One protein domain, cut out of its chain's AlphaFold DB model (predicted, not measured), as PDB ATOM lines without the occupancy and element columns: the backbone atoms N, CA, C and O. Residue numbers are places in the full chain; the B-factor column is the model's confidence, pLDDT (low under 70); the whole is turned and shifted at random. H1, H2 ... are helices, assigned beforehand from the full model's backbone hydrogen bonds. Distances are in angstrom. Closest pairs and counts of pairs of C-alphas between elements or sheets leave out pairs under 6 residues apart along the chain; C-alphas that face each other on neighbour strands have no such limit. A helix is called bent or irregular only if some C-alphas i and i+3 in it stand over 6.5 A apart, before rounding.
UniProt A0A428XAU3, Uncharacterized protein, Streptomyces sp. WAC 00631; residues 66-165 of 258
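What this domain is: This is residues 66 to 165 of the 258 residues of an uncharacterized protein of Streptomyces sp. WAC 00631 (UniProt A0A428XAU3). One long helix, H2, makes the spine of this model, and four short helices are set along one side of it: H1 by its first residues, H4 across its middle, H3 folding back from its far end, and H5 packed on H3 and H4. The first 25 printed residues, 66 to 90, are a long stretch with no named element that leads round to H1. The printed part has 100 residues with five named helices, H1 to H5 in order along the chain, and no named strand; the class is all helix. The whole is compact, with a radius of gyration of the C-alphas of 13.9 A and spans of 39 by 26 by 16 A.

Where its parts are: The printed part begins at Pro 66, with its C-alpha at (-11.558, 23.697, -52.073). H1 is residues 91 to 97, 9.9 A from first to last C-alpha. H2 is residues 107 to 127 and 30.9 A long, from C-alpha 107 at (-27.233, 42.155, -46.635) to C-alpha 127 at (-28.267, 11.457, -43.425). H3, residues 129 to 138, is 14.3 A long. H4 is residues 144 to 150, 10.1 A. H5, residues 153 to 162, is 14.8 A long and ends with C-alpha 162 at (-12.870, 18.374, -43.114); it is irregular, with C-alphas 154 and 157 7.6 A apart.

How they stand to each other: H2 and H4 are the hubs, each touching three other helices. They touch each other through residues 114 to 121 of H2, only just about perpendicular at 71 degrees, and their closest C-alphas, those of Gly 114 and Ala 147, are 5.0 A apart. H1 touches residues 107 to 111 of H2, about perpendicular at 84 degrees, closest at the C-alphas of Leu 97 and Leu 111, 6.7 A. H1 also touches H4 at a shallow tilt of 29 degrees, opposite ways, with the C-alphas of Tyr 96 and His 150 closest at 5.5 A. H3 touches residues 121 to 125 of H2 at a steep tilt of 46 degrees, opposite ways; the closest C-alphas are those of Leu 124 and Ala 132, 5.0 A. H4 and H5 form a helical hairpin at a steep tilt of 39 degrees, closest at the C-alphas of Val 148 and Arg 155, 6.0 A. H3 and H5 touch, with the C-alphas of Val 133 and Ala 162 closest at 5.2 A. H2 and H5 are near each other; H1 is apart from H3 and from H5. In H1, H2, H3 and H4 every O i to N i+4 pair is within hydrogen-bond range; in H5 3 of 6 are.

The domain as a whole: The two C-alphas farthest apart are those of Thr 86 and Gly 165, 40.7 A. The printed part has no cut. The link from H1 to H2 is short, and the other three links between helices are tight. The mean pLDDT of the printed part is 87.2, and residues 66 to 74 are under 70.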
ATOM      1  N   PRO A  66     -10.175  24.021 -52.460       42.25
ATOM      2  CA  PRO A  66     -11.558  23.697 -52.073       42.25
ATOM      3  C   PRO A  66     -12.335  24.755 -51.259       42.25
ATOM      4  O   PRO A  66     -13.420  24.478 -50.767       42.25
ATOM      5  N   ASP A  67     -11.834  25.987 -51.159       45.31
ATOM      6  CA  ASP A  67     -12.543  27.154 -50.622       45.31
ATOM      7  C   ASP A  67     -12.423  28.384 -51.531       45.31
ATOM      8  O   ASP A  67     -12.230  29.519 -51.096       45.31
ATOM      9  N   ALA A  68     -12.617  28.205 -52.835       37.12
ATOM     10  CA  ALA A  68     -12.874  29.331 -53.735       37.12
ATOM     11  C   ALA A  68     -14.227  30.041 -53.464       37.12
ATOM     12  O   ALA A  68     -14.649  30.891 -54.248       37.12
ATOM     13  N   GLY A  69     -14.930  29.701 -52.377       53.84
ATOM     14  CA  GLY A  69     -16.250  30.213 -52.034       53.84
ATOM     15  C   GLY A  69     -16.288  30.842 -50.648       53.84
ATOM     16  O   GLY A  69     -16.398  30.143 -49.650       53.84
ATOM     17  N   GLY A  70     -16.338  32.170 -50.579       55.47
ATOM     18  CA  GLY A  70     -16.767  32.810 -49.333       55.47
ATOM     19  C   GLY A  70     -17.081  34.290 -49.445       55.47
ATOM     20  O   GLY A  70     -18.037  34.765 -48.833       55.47
ATOM     21  N   VAL A  71     -16.327  35.028 -50.256       55.28
ATOM     22  CA  VAL A  71     -16.495  36.476 -50.360       55.28
ATOM     23  C   VAL A  71     -16.364  36.893 -51.821       55.28
ATOM     24  O   VAL A  71     -15.295  36.710 -52.404       55.28
ATOM     25  N   PRO A  72     -17.417  37.464 -52.437       58.38
ATOM     26  CA  PRO A  72     -17.307  38.006 -53.788       58.38
ATOM     27  C   PRO A  72     -16.159  39.020 -53.859       58.38
ATOM     28  O   PRO A  72     -15.989  39.811 -52.934       58.38
ATOM     29  N   SER A  73     -15.362  39.025 -54.922       59.16
ATOM     30  CA  SER A  73     -14.326  40.055 -55.083       59.16
ATOM     31  C   SER A  73     -14.964  41.430 -55.336       59.16
ATOM     32  O   SER A  73     -16.037  41.511 -55.931       59.16
ATOM     33  N   GLY A  74     -14.319  42.509 -54.884       68.62
ATOM     34  CA  GLY A  74     -14.767  43.891 -55.115       68.62
ATOM     35  C   GLY A  74     -15.194  44.655 -53.851       68.62
ATOM     36  O   GLY A  74     -15.129  44.108 -52.747       68.62
ATOM     37  N   PRO A  75     -15.595  45.935 -54.000       74.62
ATOM     38  CA  PRO A  75     -15.924  46.816 -52.881       74.62
ATOM     39  C   PRO A  75     -17.029  46.253 -51.984       74.62
ATOM     40  O   PRO A  75     -18.030  45.718 -52.468       74.62
ATOM     41  N   LYS A  76     -16.842  46.403 -50.673       84.00
ATOM     42  CA  LYS A  76     -17.740  45.896 -49.631       84.00
ATOM     43  C   LYS A  76     -18.421  47.031 -48.898       84.00
ATOM     44  O   LYS A  76     -17.813  48.084 -48.715       84.00
ATOM     45  N   GLU A  77     -19.647  46.793 -48.454       80.56
ATOM     46  CA  GLU A  77     -20.315  47.724 -47.550       80.56
ATOM     47  C   GLU A  77     -19.706  47.621 -46.144       80.56
ATOM     48  O   GLU A  77     -19.447  46.511 -45.655       80.56
ATOM     49  N   PRO A  78     -19.428  48.757 -45.483       78.12
ATOM     50  CA  PRO A  78     -18.929  48.745 -44.121       78.12
ATOM     51  C   PRO A  78     -20.018  48.246 -43.170       78.12
ATOM     52  O   PRO A  78     -21.206  48.489 -43.351       78.12
ATOM     53  N   VAL A  79     -19.603  47.582 -42.090       73.75
ATOM     54  CA  VAL A  79     -20.519  46.938 -41.129       73.75
ATOM     55  C   VAL A  79     -21.542  47.911 -40.524       73.75
ATOM     56  O   VAL A  79     -22.643  47.498 -40.162       73.75
ATOM     57  N   SER A  80     -21.192  49.193 -40.409       73.44
ATOM     58  CA  SER A  80     -22.074  50.261 -39.920       73.44
ATOM     59  C   SER A  80     -23.231  50.591 -40.863       73.44
ATOM     60  O   SER A  80     -24.247  51.089 -40.390       73.44
ATOM     61  N   GLU A  81     -23.087  50.312 -42.159       75.31
ATOM     62  CA  GLU A  81     -24.094  50.570 -43.198       75.31
ATOM     63  C   GLU A  81     -24.973  49.337 -43.471       75.31
ATOM     64  O   GLU A  81     -25.971  49.433 -44.175       75.31
ATOM     65  N   LEU A  82     -24.661  48.188 -42.854       77.81
ATOM     66  CA  LEU A  82     -25.446  46.961 -42.987       77.81
ATOM     67  C   LEU A  82     -26.756  47.057 -42.197       77.81
ATOM     68  O   LEU A  82     -26.837  46.662 -41.026       77.81
ATOM     69  N   THR A  83     -27.796  47.555 -42.854       73.69
ATOM     70  CA  THR A  83     -29.166  47.578 -42.335       73.69
ATOM     71  C   THR A  83     -30.081  46.736 -43.220       73.69
ATOM     72  O   THR A  83     -30.108  46.966 -44.428       73.69
ATOM     73  N   PRO A  84     -30.836  45.772 -42.662       72.31
ATOM     74  CA  PRO A  84     -31.842  45.055 -43.436       72.31
ATOM     75  C   PRO A  84     -33.008  45.987 -43.784       72.31
ATOM     76  O   PRO A  84     -33.281  46.946 -43.060       72.31
ATOM     77  N   VAL A  85     -33.744  45.660 -44.850       72.62
ATOM     78  CA  VAL A  85     -34.970  46.385 -45.241       72.62
ATOM     79  C   VAL A  85     -36.015  46.363 -44.114       72.62
ATOM     80  O   VAL A  85     -36.792  47.304 -43.962       72.62
ATOM     81  N   THR A  86     -36.014  45.315 -43.284       70.12
ATOM     82  CA  THR A  86     -36.872  45.192 -42.101       70.12
ATOM     83  C   THR A  86     -36.083  44.688 -40.887       70.12
ATOM     84  O   THR A  86     -35.247  43.791 -40.984       70.12
ATOM     85  N   GLY A  87     -36.353  45.249 -39.705       80.38
ATOM     86  CA  GLY A  87     -35.775  44.775 -38.442       80.38
ATOM     87  C   GLY A  87     -34.310  45.169 -38.214       80.38
ATOM     88  O   GLY A  87     -33.899  46.299 -38.467       80.38
ATOM     89  N   SER A  88     -33.521  44.274 -37.615       84.00
ATOM     90  CA  SER A  88     -32.111  44.514 -37.277       84.00
ATOM     91  C   SER A  88     -31.334  43.206 -37.168       84.00
ATOM     92  O   SER A  88     -31.836  42.234 -36.613       84.00
ATOM     93  N   PHE A  89     -30.078  43.210 -37.618       88.19
ATOM     94  CA  PHE A  89     -29.179  42.067 -37.455       88.19
ATOM     95  C   PHE A  89     -28.672  41.929 -36.017       88.19
ATOM     96  O   PHE A  89     -28.203  42.891 -35.395       88.19
ATOM     97  N   SER A  90     -28.668  40.698 -35.522       88.88
ATOM     98  CA  SER A  90     -27.971  40.285 -34.312       88.88
ATOM     99  C   SER A  90     -26.449  40.428 -34.450       88.88
ATOM    100  O   SER A  90     -25.881  40.553 -35.538       88.88
ATOM    101  N   LYS A  91     -25.731  40.348 -33.322       87.94
ATOM    102  CA  LYS A  91     -24.258  40.432 -33.309       87.94
ATOM    103  C   LYS A  91     -23.586  39.321 -34.127       87.94
ATOM    104  O   LYS A  91     -22.520  39.555 -34.688       87.94
ATOM    105  N   LYS A  92     -24.165  38.115 -34.162       87.62
ATOM    106  CA  LYS A  92     -23.612  36.971 -34.907       87.62
ATOM    107  C   LYS A  92     -23.786  37.154 -36.411       87.62
ATOM    108  O   LYS A  92     -22.835  36.957 -37.155       87.62
ATOM    109  N   GLU A  93     -24.956  37.627 -36.824       91.75
ATOM    110  CA  GLU A  93     -25.257  37.935 -38.223       91.75
ATOM    111  C   GLU A  93     -24.371  39.075 -38.729       91.75
ATOM    112  O   GLU A  93     -23.756  38.942 -39.779       91.75
ATOM    113  N   LYS A  94     -24.168  40.138 -37.938       90.12
ATOM    114  CA  LYS A  94     -23.220  41.210 -38.297       90.12
ATOM    115  C   LYS A  94     -21.782  40.711 -38.454       90.12
ATOM    116  O   LYS A  94     -21.081  41.173 -39.347       90.12
ATOM    117  N   LYS A  95     -21.334  39.777 -37.605       89.44
ATOM    118  CA  LYS A  95     -20.004  39.154 -37.739       89.44
ATOM    119  C   LYS A  95     -19.896  38.318 -39.009       89.44
ATOM    120  O   LYS A  95     -18.888  38.419 -39.691       89.44
ATOM    121  N   TYR A  96     -20.931  37.542 -39.327       90.56
ATOM    122  CA  TYR A  96     -20.990  36.794 -40.577       90.56
ATOM    123  C   TYR A  96     -20.942  37.733 -41.788       90.56
ATOM    124  O   TYR A  96     -20.128  37.529 -42.676       90.56
ATOM    125  N   LEU A  97     -21.749  38.798 -41.798       91.81
ATOM    126  CA  LEU A  97     -21.856  39.734 -42.922       91.81
ATOM    127  C   LEU A  97     -20.631  40.641 -43.112       91.81
ATOM    128  O   LEU A  97     -20.448  41.202 -44.196       91.81
ATOM    129  N   ALA A  98     -19.792  40.798 -42.088       88.69
ATOM    130  CA  ALA A  98     -18.629  41.675 -42.135       88.69
ATOM    131  C   ALA A  98     -17.692  41.317 -43.298       88.69
ATOM    132  O   ALA A  98     -17.186  40.202 -43.394       88.69
ATOM    133  N   GLY A  99     -17.481  42.278 -44.205       85.00
ATOM    134  CA  GLY A  99     -16.647  42.097 -45.396       85.00
ATOM    135  C   GLY A  99     -17.254  41.196 -46.478       85.00
ATOM    136  O   GLY A  99     -16.613  40.979 -47.504       85.00
ATOM    137  N   ARG A 100     -18.482  40.687 -46.300       87.69
ATOM    138  CA  ARG A 100     -19.124  39.781 -47.266       87.69
ATOM    139  C   ARG A 100     -20.007  40.497 -48.255       87.69
ATOM    140  O   ARG A 100     -19.934  40.171 -49.439       87.69
ATOM    141  N   VAL A 101     -20.770  41.477 -47.784       88.38
ATOM    142  CA  VAL A 101     -21.800  42.170 -48.564       88.38
ATOM    143  C   VAL A 101     -21.155  43.034 -49.646       88.38
ATOM    144  O   VAL A 101     -20.478  44.015 -49.321       88.38
ATOM    145  N   PRO A 102     -21.283  42.664 -50.933       86.31
ATOM    146  CA  PRO A 102     -20.840  43.522 -52.020       86.31
ATOM    147  C   PRO A 102     -21.657  44.811 -52.034       86.31
ATOM    148  O   PRO A 102     -22.843  44.791 -51.715       86.31
ATOM    149  N   LYS A 103     -21.033  45.920 -52.435       83.50
ATOM    150  CA  LYS A 103     -21.721  47.210 -52.539       83.50
ATOM    151  C   LYS A 103     -23.006  47.100 -53.368       83.50
ATOM    152  O   LYS A 103     -22.956  46.616 -54.499       83.50
ATOM    153  N   GLY A 104     -24.121  47.587 -52.824       83.25
ATOM    154  CA  GLY A 104     -25.422  47.582 -53.494       83.25
ATOM    155  C   GLY A 104     -26.135  46.227 -53.509       83.25
ATOM    156  O   GLY A 104     -27.140  46.099 -54.204       83.25
ATOM    157  N   GLN A 105     -25.639  45.219 -52.783       84.44
ATOM    158  CA  GLN A 105     -26.390  43.988 -52.528       84.44
ATOM    159  C   GLN A 105     -27.116  44.041 -51.192       84.44
ATOM    160  O   GLN A 105     -26.620  44.620 -50.232       84.44
ATOM    161  N   ASP A 106     -28.259  43.359 -51.125       87.44
ATOM    162  CA  ASP A 106     -29.027  43.214 -49.894       87.44
ATOM    163  C   ASP A 106     -28.254  42.359 -48.865       87.44
ATOM    164  O   ASP A 106     -28.021  41.164 -49.103       87.44
ATOM    165  N   PRO A 107     -27.870  42.920 -47.700       89.19
ATOM    166  CA  PRO A 107     -27.233  42.155 -46.635       89.19
ATOM    167  C   PRO A 107     -28.084  40.970 -46.148       89.19
ATOM    168  O   PRO A 107     -27.525  39.967 -45.703       89.19
ATOM    169  N   ALA A 108     -29.418  41.058 -46.229       90.12
ATOM    170  CA  ALA A 108     -30.313  39.974 -45.830       90.12
ATOM    171  C   ALA A 108     -30.187  38.761 -46.765       90.12
ATOM    172  O   ALA A 108     -30.120  37.637 -46.276       90.12
ATOM    173  N   ALA A 109     -30.035  38.976 -48.074       89.69
ATOM    174  CA  ALA A 109     -29.810  37.897 -49.038       89.69
ATOM    175  C   ALA A 109     -28.463  37.186 -48.807       89.69
ATOM    176  O   ALA A 109     -28.354  35.964 -48.908       89.69
ATOM    177  N   VAL A 110     -27.417  37.936 -48.438       90.75
ATOM    178  CA  VAL A 110     -26.116  37.345 -48.071       90.75
ATOM    179  C   VAL A 110     -26.239  36.502 -46.800       90.75
ATOM    180  O   VAL A 110     -25.646  35.423 -46.718       90.75
ATOM    181  N   LEU A 111     -27.005  36.980 -45.812       92.44
ATOM    182  CA  LEU A 111     -27.286  36.238 -44.585       92.44
ATOM    183  C   LEU A 111     -28.066  34.950 -44.870       92.44
ATOM    184  O   LEU A 111     -27.690  33.901 -44.347       92.44
ATOM    185  N   GLU A 112     -29.096  35.023 -45.710       93.44
ATOM    186  CA  GLU A 112     -29.916  33.882 -46.122       93.44
ATOM    187  C   GLU A 112     -29.058  32.784 -46.759       93.44
ATOM    188  O   GLU A 112     -29.144  31.631 -46.345       93.44
ATOM    189  N   GLY A 113     -28.115  33.134 -47.642       93.44
ATOM    190  CA  GLY A 113     -27.171  32.155 -48.196       93.44
ATOM    191  C   GLY A 113     -26.300  31.465 -47.132       93.44
ATOM    192  O   GLY A 113     -25.973  30.284 -47.252       93.44
ATOM    193  N   GLY A 114     -25.951  32.167 -46.049       94.88
ATOM    194  CA  GLY A 114     -25.257  31.563 -44.905       94.88
ATOM    195  C   GLY A 114     -26.143  30.618 -44.093       94.88
ATOM    196  O   GLY A 114     -25.687  29.568 -43.640       94.88
ATOM    197  N   GLN A 115     -27.415  30.972 -43.917       96.50
ATOM    198  CA  GLN A 115     -28.401  30.124 -43.243       96.50
ATOM    199  C   GLN A 115     -28.686  28.860 -44.066       96.50
ATOM    200  O   GLN A 115     -28.642  27.761 -43.515       96.50
ATOM    201  N   GLU A 116     -28.829  28.989 -45.386       97.44
ATOM    202  CA  GLU A 116     -28.981  27.863 -46.311       97.44
ATOM    203  C   GLU A 116     -27.777  26.910 -46.243       97.44
ATOM    204  O   GLU A 116     -27.946  25.691 -46.190       97.44
ATOM    205  N   ALA A 117     -26.551  27.441 -46.161       97.25
ATOM    206  CA  ALA A 117     -25.357  26.615 -45.985       97.25
ATOM    207  C   ALA A 117     -25.404  25.801 -44.676       97.25
ATOM    208  O   ALA A 117     -25.107  24.601 -44.672       97.25
ATOM    209  N   CYS A 118     -25.824  26.424 -43.570       97.88
ATOM    210  CA  CYS A 118     -26.025  25.744 -42.290       97.88
ATOM    211  C   CYS A 118     -27.114  24.661 -42.362       97.88
ATOM    212  O   CYS A 118     -26.930  23.578 -41.796       97.88
ATOM    213  N   ASP A 119     -28.220  24.925 -43.055       98.00
ATOM    214  CA  ASP A 119     -29.333  23.986 -43.207       98.00
ATOM    215  C   ASP A 119     -28.974  22.805 -44.110       98.00
ATOM    216  O   ASP A 119     -29.298  21.655 -43.790       98.00
ATOM    217  N   ARG A 120     -28.230  23.053 -45.192       97.50
ATOM    218  CA  ARG A 120     -27.715  22.003 -46.075       97.50
ATOM    219  C   ARG A 120     -26.737  21.090 -45.342       97.50
ATOM    220  O   ARG A 120     -26.875  19.871 -45.431       97.50
ATOM    221  N   LEU A 121     -25.811  21.649 -44.559       97.44
ATOM    222  CA  LEU A 121     -24.942  20.851 -43.689       97.44
ATOM    223  C   LEU A 121     -25.748  20.039 -42.677       97.44
ATOM    224  O   LEU A 121     -25.494  18.851 -42.511       97.44
ATOM    225  N   ALA A 122     -26.751  20.647 -42.037       97.44
ATOM    226  CA  ALA A 122     -27.624  19.951 -41.097       97.44
ATOM    227  C   ALA A 122     -28.364  18.779 -41.750       97.44
ATOM    228  O   ALA A 122     -28.581  17.747 -41.117       97.44
ATOM    229  N   PHE A 123     -28.801  18.949 -42.997       96.94
ATOM    230  CA  PHE A 123     -29.450  17.896 -43.761       96.94
ATOM    231  C   PHE A 123     -28.490  16.744 -44.066       96.94
ATOM    232  O   PHE A 123     -28.852  15.597 -43.808       96.94
ATOM    233  N   LEU A 124     -27.285  17.039 -44.568       95.50
ATOM    234  CA  LEU A 124     -26.275  16.020 -44.866       95.50
ATOM    235  C   LEU A 124     -25.869  15.262 -43.604       95.50
ATOM    236  O   LEU A 124     -25.961  14.043 -43.585       95.50
ATOM    237  N   GLU A 125     -25.549  15.978 -42.527       95.19
ATOM    238  CA  GLU A 125     -25.170  15.421 -41.222       95.19
ATOM    239  C   GLU A 125     -26.213  14.420 -40.697       95.19
ATOM    240  O   GLU A 125     -25.865  13.331 -40.252       95.19
ATOM    241  N   ARG A 126     -27.514  14.736 -40.812       95.94
ATOM    242  CA  ARG A 126     -28.598  13.819 -40.404       95.94
ATOM    243  C   ARG A 126     -28.692  12.553 -41.253       95.94
ATOM    244  O   ARG A 126     -29.298  11.580 -40.810       95.94
ATOM    245  N   ARG A 127     -28.211  12.590 -42.494       92.88
ATOM    246  CA  ARG A 127     -28.267  11.457 -43.425       92.88
ATOM    247  C   ARG A 127     -27.022  10.595 -43.316       92.88
ATOM    248  O   ARG A 127     -27.141   9.379 -43.223       92.88
ATOM    249  N   ASN A 128     -25.865  11.236 -43.365       90.94
ATOM    250  CA  ASN A 128     -24.553  10.637 -43.249       90.94
ATOM    251  C   ASN A 128     -23.543  11.755 -42.941       90.94
ATOM    252  O   ASN A 128     -23.344  12.658 -43.755       90.94
ATOM    253  N   GLU A 129     -22.900  11.684 -41.777       93.06
ATOM    254  CA  GLU A 129     -21.890  12.657 -41.351       93.06
ATOM    255  C   GLU A 129     -20.728  12.762 -42.348       93.06
ATOM    256  O   GLU A 129     -20.303  13.870 -42.674       93.06
ATOM    257  N   ASP A 130     -20.294  11.640 -42.928       92.25
ATOM    258  CA  ASP A 130     -19.201  11.614 -43.900       92.25
ATOM    259  C   ASP A 130     -19.550  12.403 -45.157       92.25
ATOM    260  O   ASP A 130     -18.700  13.112 -45.678       92.25
ATOM    261  N   MET A 131     -20.814  12.395 -45.592       91.25
ATOM    262  CA  MET A 131     -21.252  13.218 -46.724       91.25
ATOM    263  C   MET A 131     -21.173  14.716 -46.412       91.25
ATOM    264  O   MET A 131     -20.841  15.510 -47.291       91.25
ATOM    265  N   ALA A 132     -21.458  15.120 -45.171       95.31
ATOM    266  CA  ALA A 132     -21.310  16.515 -44.757       95.31
ATOM    267  C   ALA A 132     -19.834  16.934 -44.722       95.31
ATOM    268  O   ALA A 132     -19.490  18.029 -45.171       95.31
ATOM    269  N   VAL A 133     -18.958  16.052 -44.232       96.25
ATOM    270  CA  VAL A 133     -17.507  16.275 -44.212       96.25
ATOM    271  C   VAL A 133     -16.939  16.316 -45.634       96.25
ATOM    272  O   VAL A 133     -16.198  17.244 -45.954       96.25
ATOM    273  N   SER A 134     -17.325  15.390 -46.514       94.25
ATOM    274  CA  SER A 134     -16.921  15.381 -47.924       94.25
ATOM    275  C   SER A 134     -17.355  16.654 -48.646       94.25
ATOM    276  O   SER A 134     -16.537  17.270 -49.321       94.25
ATOM    277  N   ALA A 135     -18.589  17.122 -48.437       94.81
ATOM    278  CA  ALA A 135     -19.074  18.368 -49.037       94.81
ATOM    279  C   ALA A 135     -18.253  19.599 -48.599       94.81
ATOM    280  O   ALA A 135     -18.042  20.517 -49.393       94.81
ATOM    281  N   LEU A 136     -17.760  19.619 -47.353       96.50
ATOM    282  CA  LEU A 136     -16.843  20.652 -46.854       96.50
ATOM    283  C   LEU A 136     -15.427  20.512 -47.428       96.50
ATOM    284  O   LEU A 136     -14.787  21.521 -47.712       96.50
ATOM    285  N   ILE A 137     -14.928  19.284 -47.601       95.94
ATOM    286  CA  ILE A 137     -13.625  19.011 -48.231       95.94
ATOM    287  C   ILE A 137     -13.628  19.421 -49.706       95.94
ATOM    288  O   ILE A 137     -12.615  19.903 -50.200       95.94
ATOM    289  N   LEU A 138     -14.744  19.204 -50.397       93.56
ATOM    290  CA  LEU A 138     -14.920  19.479 -51.822       93.56
ATOM    291  C   LEU A 138     -15.338  20.930 -52.110       93.56
ATOM    292  O   LEU A 138     -15.294  21.358 -53.261       93.56
ATOM    293  N   GLY A 139     -15.755  21.690 -51.092       93.56
ATOM    294  CA  GLY A 139     -16.235  23.063 -51.268       93.56
ATOM    295  C   GLY A 139     -17.610  23.171 -51.942       93.56
ATOM    296  O   GLY A 139     -17.954  24.219 -52.486       93.56
ATOM    297  N   GLU A 140     -18.422  22.111 -51.912       93.81
ATOM    298  CA  GLU A 140     -19.722  22.049 -52.606       93.81
ATOM    299  C   GLU A 140     -20.777  22.987 -52.004       93.81
ATOM    300  O   GLU A 140     -21.744  23.377 -52.664       93.81
ATOM    301  N   ILE A 141     -20.604  23.347 -50.731       94.44
ATOM    302  CA  ILE A 141     -21.465  24.287 -50.019       94.44
ATOM    303  C   ILE A 141     -20.690  25.592 -49.847       94.44
ATOM    304  O   ILE A 141     -19.909  25.766 -48.910       94.44
ATOM    305  N   ARG A 142     -20.904  26.526 -50.776       90.62
ATOM    306  CA  ARG A 142     -20.225  27.831 -50.782       90.62
ATOM    307  C   ARG A 142     -20.416  28.559 -49.448       90.62
ATOM    308  O   ARG A 142     -21.538  28.676 -48.965       90.62
ATOM    309  N   GLY A 143     -19.330  29.083 -48.873       89.62
ATOM    310  CA  GLY A 143     -19.371  29.856 -47.625       89.62
ATOM    311  C   GLY A 143     -19.701  29.045 -46.364       89.62
ATOM    312  O   GLY A 143     -19.877  29.633 -45.297       89.62
ATOM    313  N   ALA A 144     -19.766  27.711 -46.450       95.69
ATOM    314  CA  ALA A 144     -20.179  26.859 -45.339       95.69
ATOM    315  C   ALA A 144     -19.305  27.006 -44.093       95.69
ATOM    316  O   ALA A 144     -19.832  27.098 -42.989       95.69
ATOM    317  N   ARG A 145     -17.980  27.080 -44.239       94.81
ATOM    318  CA  ARG A 145     -17.059  27.210 -43.094       94.81
ATOM    319  C   ARG A 145     -17.303  28.478 -42.286       94.81
ATOM    320  O   ARG A 145     -17.324  28.460 -41.054       94.81
ATOM    321  N   ASP A 146     -17.545  29.576 -42.984       93.00
ATOM    322  CA  ASP A 146     -17.828  30.864 -42.369       93.00
ATOM    323  C   ASP A 146     -19.217  30.906 -41.728       93.00
ATOM    324  O   ASP A 146     -19.390  31.426 -40.621       93.00
ATOM    325  N   ALA A 147     -20.207  30.313 -42.400       95.38
ATOM    326  CA  ALA A 147     -21.542  30.133 -41.850       95.38
ATOM    327  C   ALA A 147     -21.502  29.283 -40.570       95.38
ATOM    328  O   ALA A 147     -22.097  29.662 -39.562       95.38
ATOM    329  N   VAL A 148     -20.732  28.192 -40.546       97.12
ATOM    330  CA  VAL A 148     -20.525  27.382 -39.338       97.12
ATOM    331  C   VAL A 148     -19.870  28.207 -38.235       97.12
ATOM    332  O   VAL A 148     -20.372  28.218 -37.113       97.12
ATOM    333  N   THR A 149     -18.823  28.971 -38.546       94.38
ATOM    334  CA  THR A 149     -18.098  29.783 -37.555       94.38
ATOM    335  C   THR A 149     -19.000  30.807 -36.854       94.38
ATOM    336  O   THR A 149     -18.858  31.057 -35.653       94.38
ATOM    337  N   HIS A 150     -19.943  31.416 -37.578       94.00
ATOM    338  CA  HIS A 150     -20.712  32.553 -37.065       94.00
ATOM    339  C   HIS A 150     -22.191  32.261 -36.789       94.00
ATOM    340  O   HIS A 150     -22.727  32.746 -35.788       94.00
ATOM    341  N   LEU A 151     -22.845  31.481 -37.647       96.00
ATOM    342  CA  LEU A 151     -24.290  31.247 -37.631       96.00
ATOM    343  C   LEU A 151     -24.647  29.909 -36.970       96.00
ATOM    344  O   LEU A 151     -25.537  29.876 -36.117       96.00
ATOM    345  N   CYS A 152     -23.921  28.828 -37.272       97.25
ATOM    346  CA  CYS A 152     -24.191  27.490 -36.728       97.25
ATOM    347  C   CYS A 152     -22.973  26.811 -36.057       97.25
ATOM    348  O   CYS A 152     -22.623  25.685 -36.411       97.25
ATOM    349  N   PRO A 153     -22.391  27.403 -34.992       96.31
ATOM    350  CA  PRO A 153     -21.144  26.926 -34.372       96.31
ATOM    351  C   PRO A 153     -21.222  25.524 -33.762       96.31
ATOM    352  O   PRO A 153     -20.198  24.891 -33.533       96.31
ATOM    353  N   ARG A 154     -22.427  24.987 -33.537       96.81
ATOM    354  CA  ARG A 154     -22.606  23.585 -33.124       96.81
ATOM    355  C   ARG A 154     -22.063  22.579 -34.150       96.81
ATOM    356  O   ARG A 154     -21.841  21.437 -33.778       96.81
ATOM    357  N   ARG A 155     -21.855  23.001 -35.402       97.00
ATOM    358  CA  ARG A 155     -21.324  22.188 -36.508       97.00
ATOM    359  C   ARG A 155     -19.821  22.334 -36.724       97.00
ATOM    360  O   ARG A 155     -19.298  21.758 -37.672       97.00
ATOM    361  N   MET A 156     -19.117  23.059 -35.852       96.94
ATOM    362  CA  MET A 156     -17.654  23.159 -35.903       96.94
ATOM    363  C   MET A 156     -16.929  21.802 -35.993       96.94
ATOM    364  O   MET A 156     -15.977  21.729 -36.768       96.94
ATOM    365  N   PRO A 157     -17.385  20.712 -35.337       96.50
ATOM    366  CA  PRO A 157     -16.746  19.403 -35.492       96.50
ATOM    367  C   PRO A 157     -16.673  18.895 -36.944       96.50
ATOM    368  O   PRO A 157     -15.696  18.242 -37.309       96.50
ATOM    369  N   LEU A 158     -17.647  19.244 -37.798       96.69
ATOM    370  CA  LEU A 158     -17.631  18.884 -39.223       96.69
ATOM    371  C   LEU A 158     -16.518  19.625 -39.977       96.69
ATOM    372  O   LEU A 158     -15.832  19.040 -40.811       96.69
ATOM    373  N   VAL A 159     -16.315  20.908 -39.657       96.38
ATOM    374  CA  VAL A 159     -15.243  21.738 -40.232       96.38
ATOM    375  C   VAL A 159     -13.879  21.207 -39.797       96.38
ATOM    376  O   VAL A 159     -13.003  21.012 -40.633       96.38
ATOM    377  N   GLU A 160     -13.722  20.882 -38.515       95.25
ATOM    378  CA  GLU A 160     -12.489  20.292 -37.986       95.25
ATOM    379  C   GLU A 160     -12.183  18.924 -38.611       95.25
ATOM    380  O   GLU A 160     -11.018  18.601 -38.852       95.25
ATOM    381  N   ALA A 161     -13.205  18.106 -38.880       95.25
ATOM    382  CA  ALA A 161     -13.051  16.842 -39.593       95.25
ATOM    383  C   ALA A 161     -12.617  17.056 -41.050       95.25
ATOM    384  O   ALA A 161     -11.656  16.425 -41.501       95.25
ATOM    385  N   ALA A 162     -13.251  17.996 -41.756       95.62
ATOM    386  CA  ALA A 162     -12.870  18.374 -43.114       95.62
ATOM    387  C   ALA A 162     -11.431  18.913 -43.176       95.62
ATOM    388  O   ALA A 162     -10.670  18.564 -44.077       95.62
ATOM    389  N   ASP A 163     -11.000  19.670 -42.164       94.31
ATOM    390  CA  ASP A 163      -9.637  20.202 -42.041       94.31
ATOM    391  C   ASP A 163      -8.557  19.156 -41.799       94.31
ATOM    392  O   ASP A 163      -7.369  19.464 -41.938       94.31
ATOM    393  N   ARG A 164      -8.932  17.909 -41.507       94.25
ATOM    394  CA  ARG A 164      -8.003  16.775 -41.497       94.25
ATOM    395  C   ARG A 164      -8.045  15.961 -42.789       94.25
ATOM    396  O   ARG A 164      -7.095  15.223 -43.046       94.25
ATOM    397  N   GLY A 165      -9.099  16.100 -43.595       95.56
ATOM    398  CA  GLY A 165      -9.298  15.402 -44.867       95.56
ATOM    399  C   GLY A 165      -8.902  16.222 -46.097       95.56
ATOM    400  O   GLY A 165      -8.519  17.382 -45.981       95.56
TER     401      GLY A 165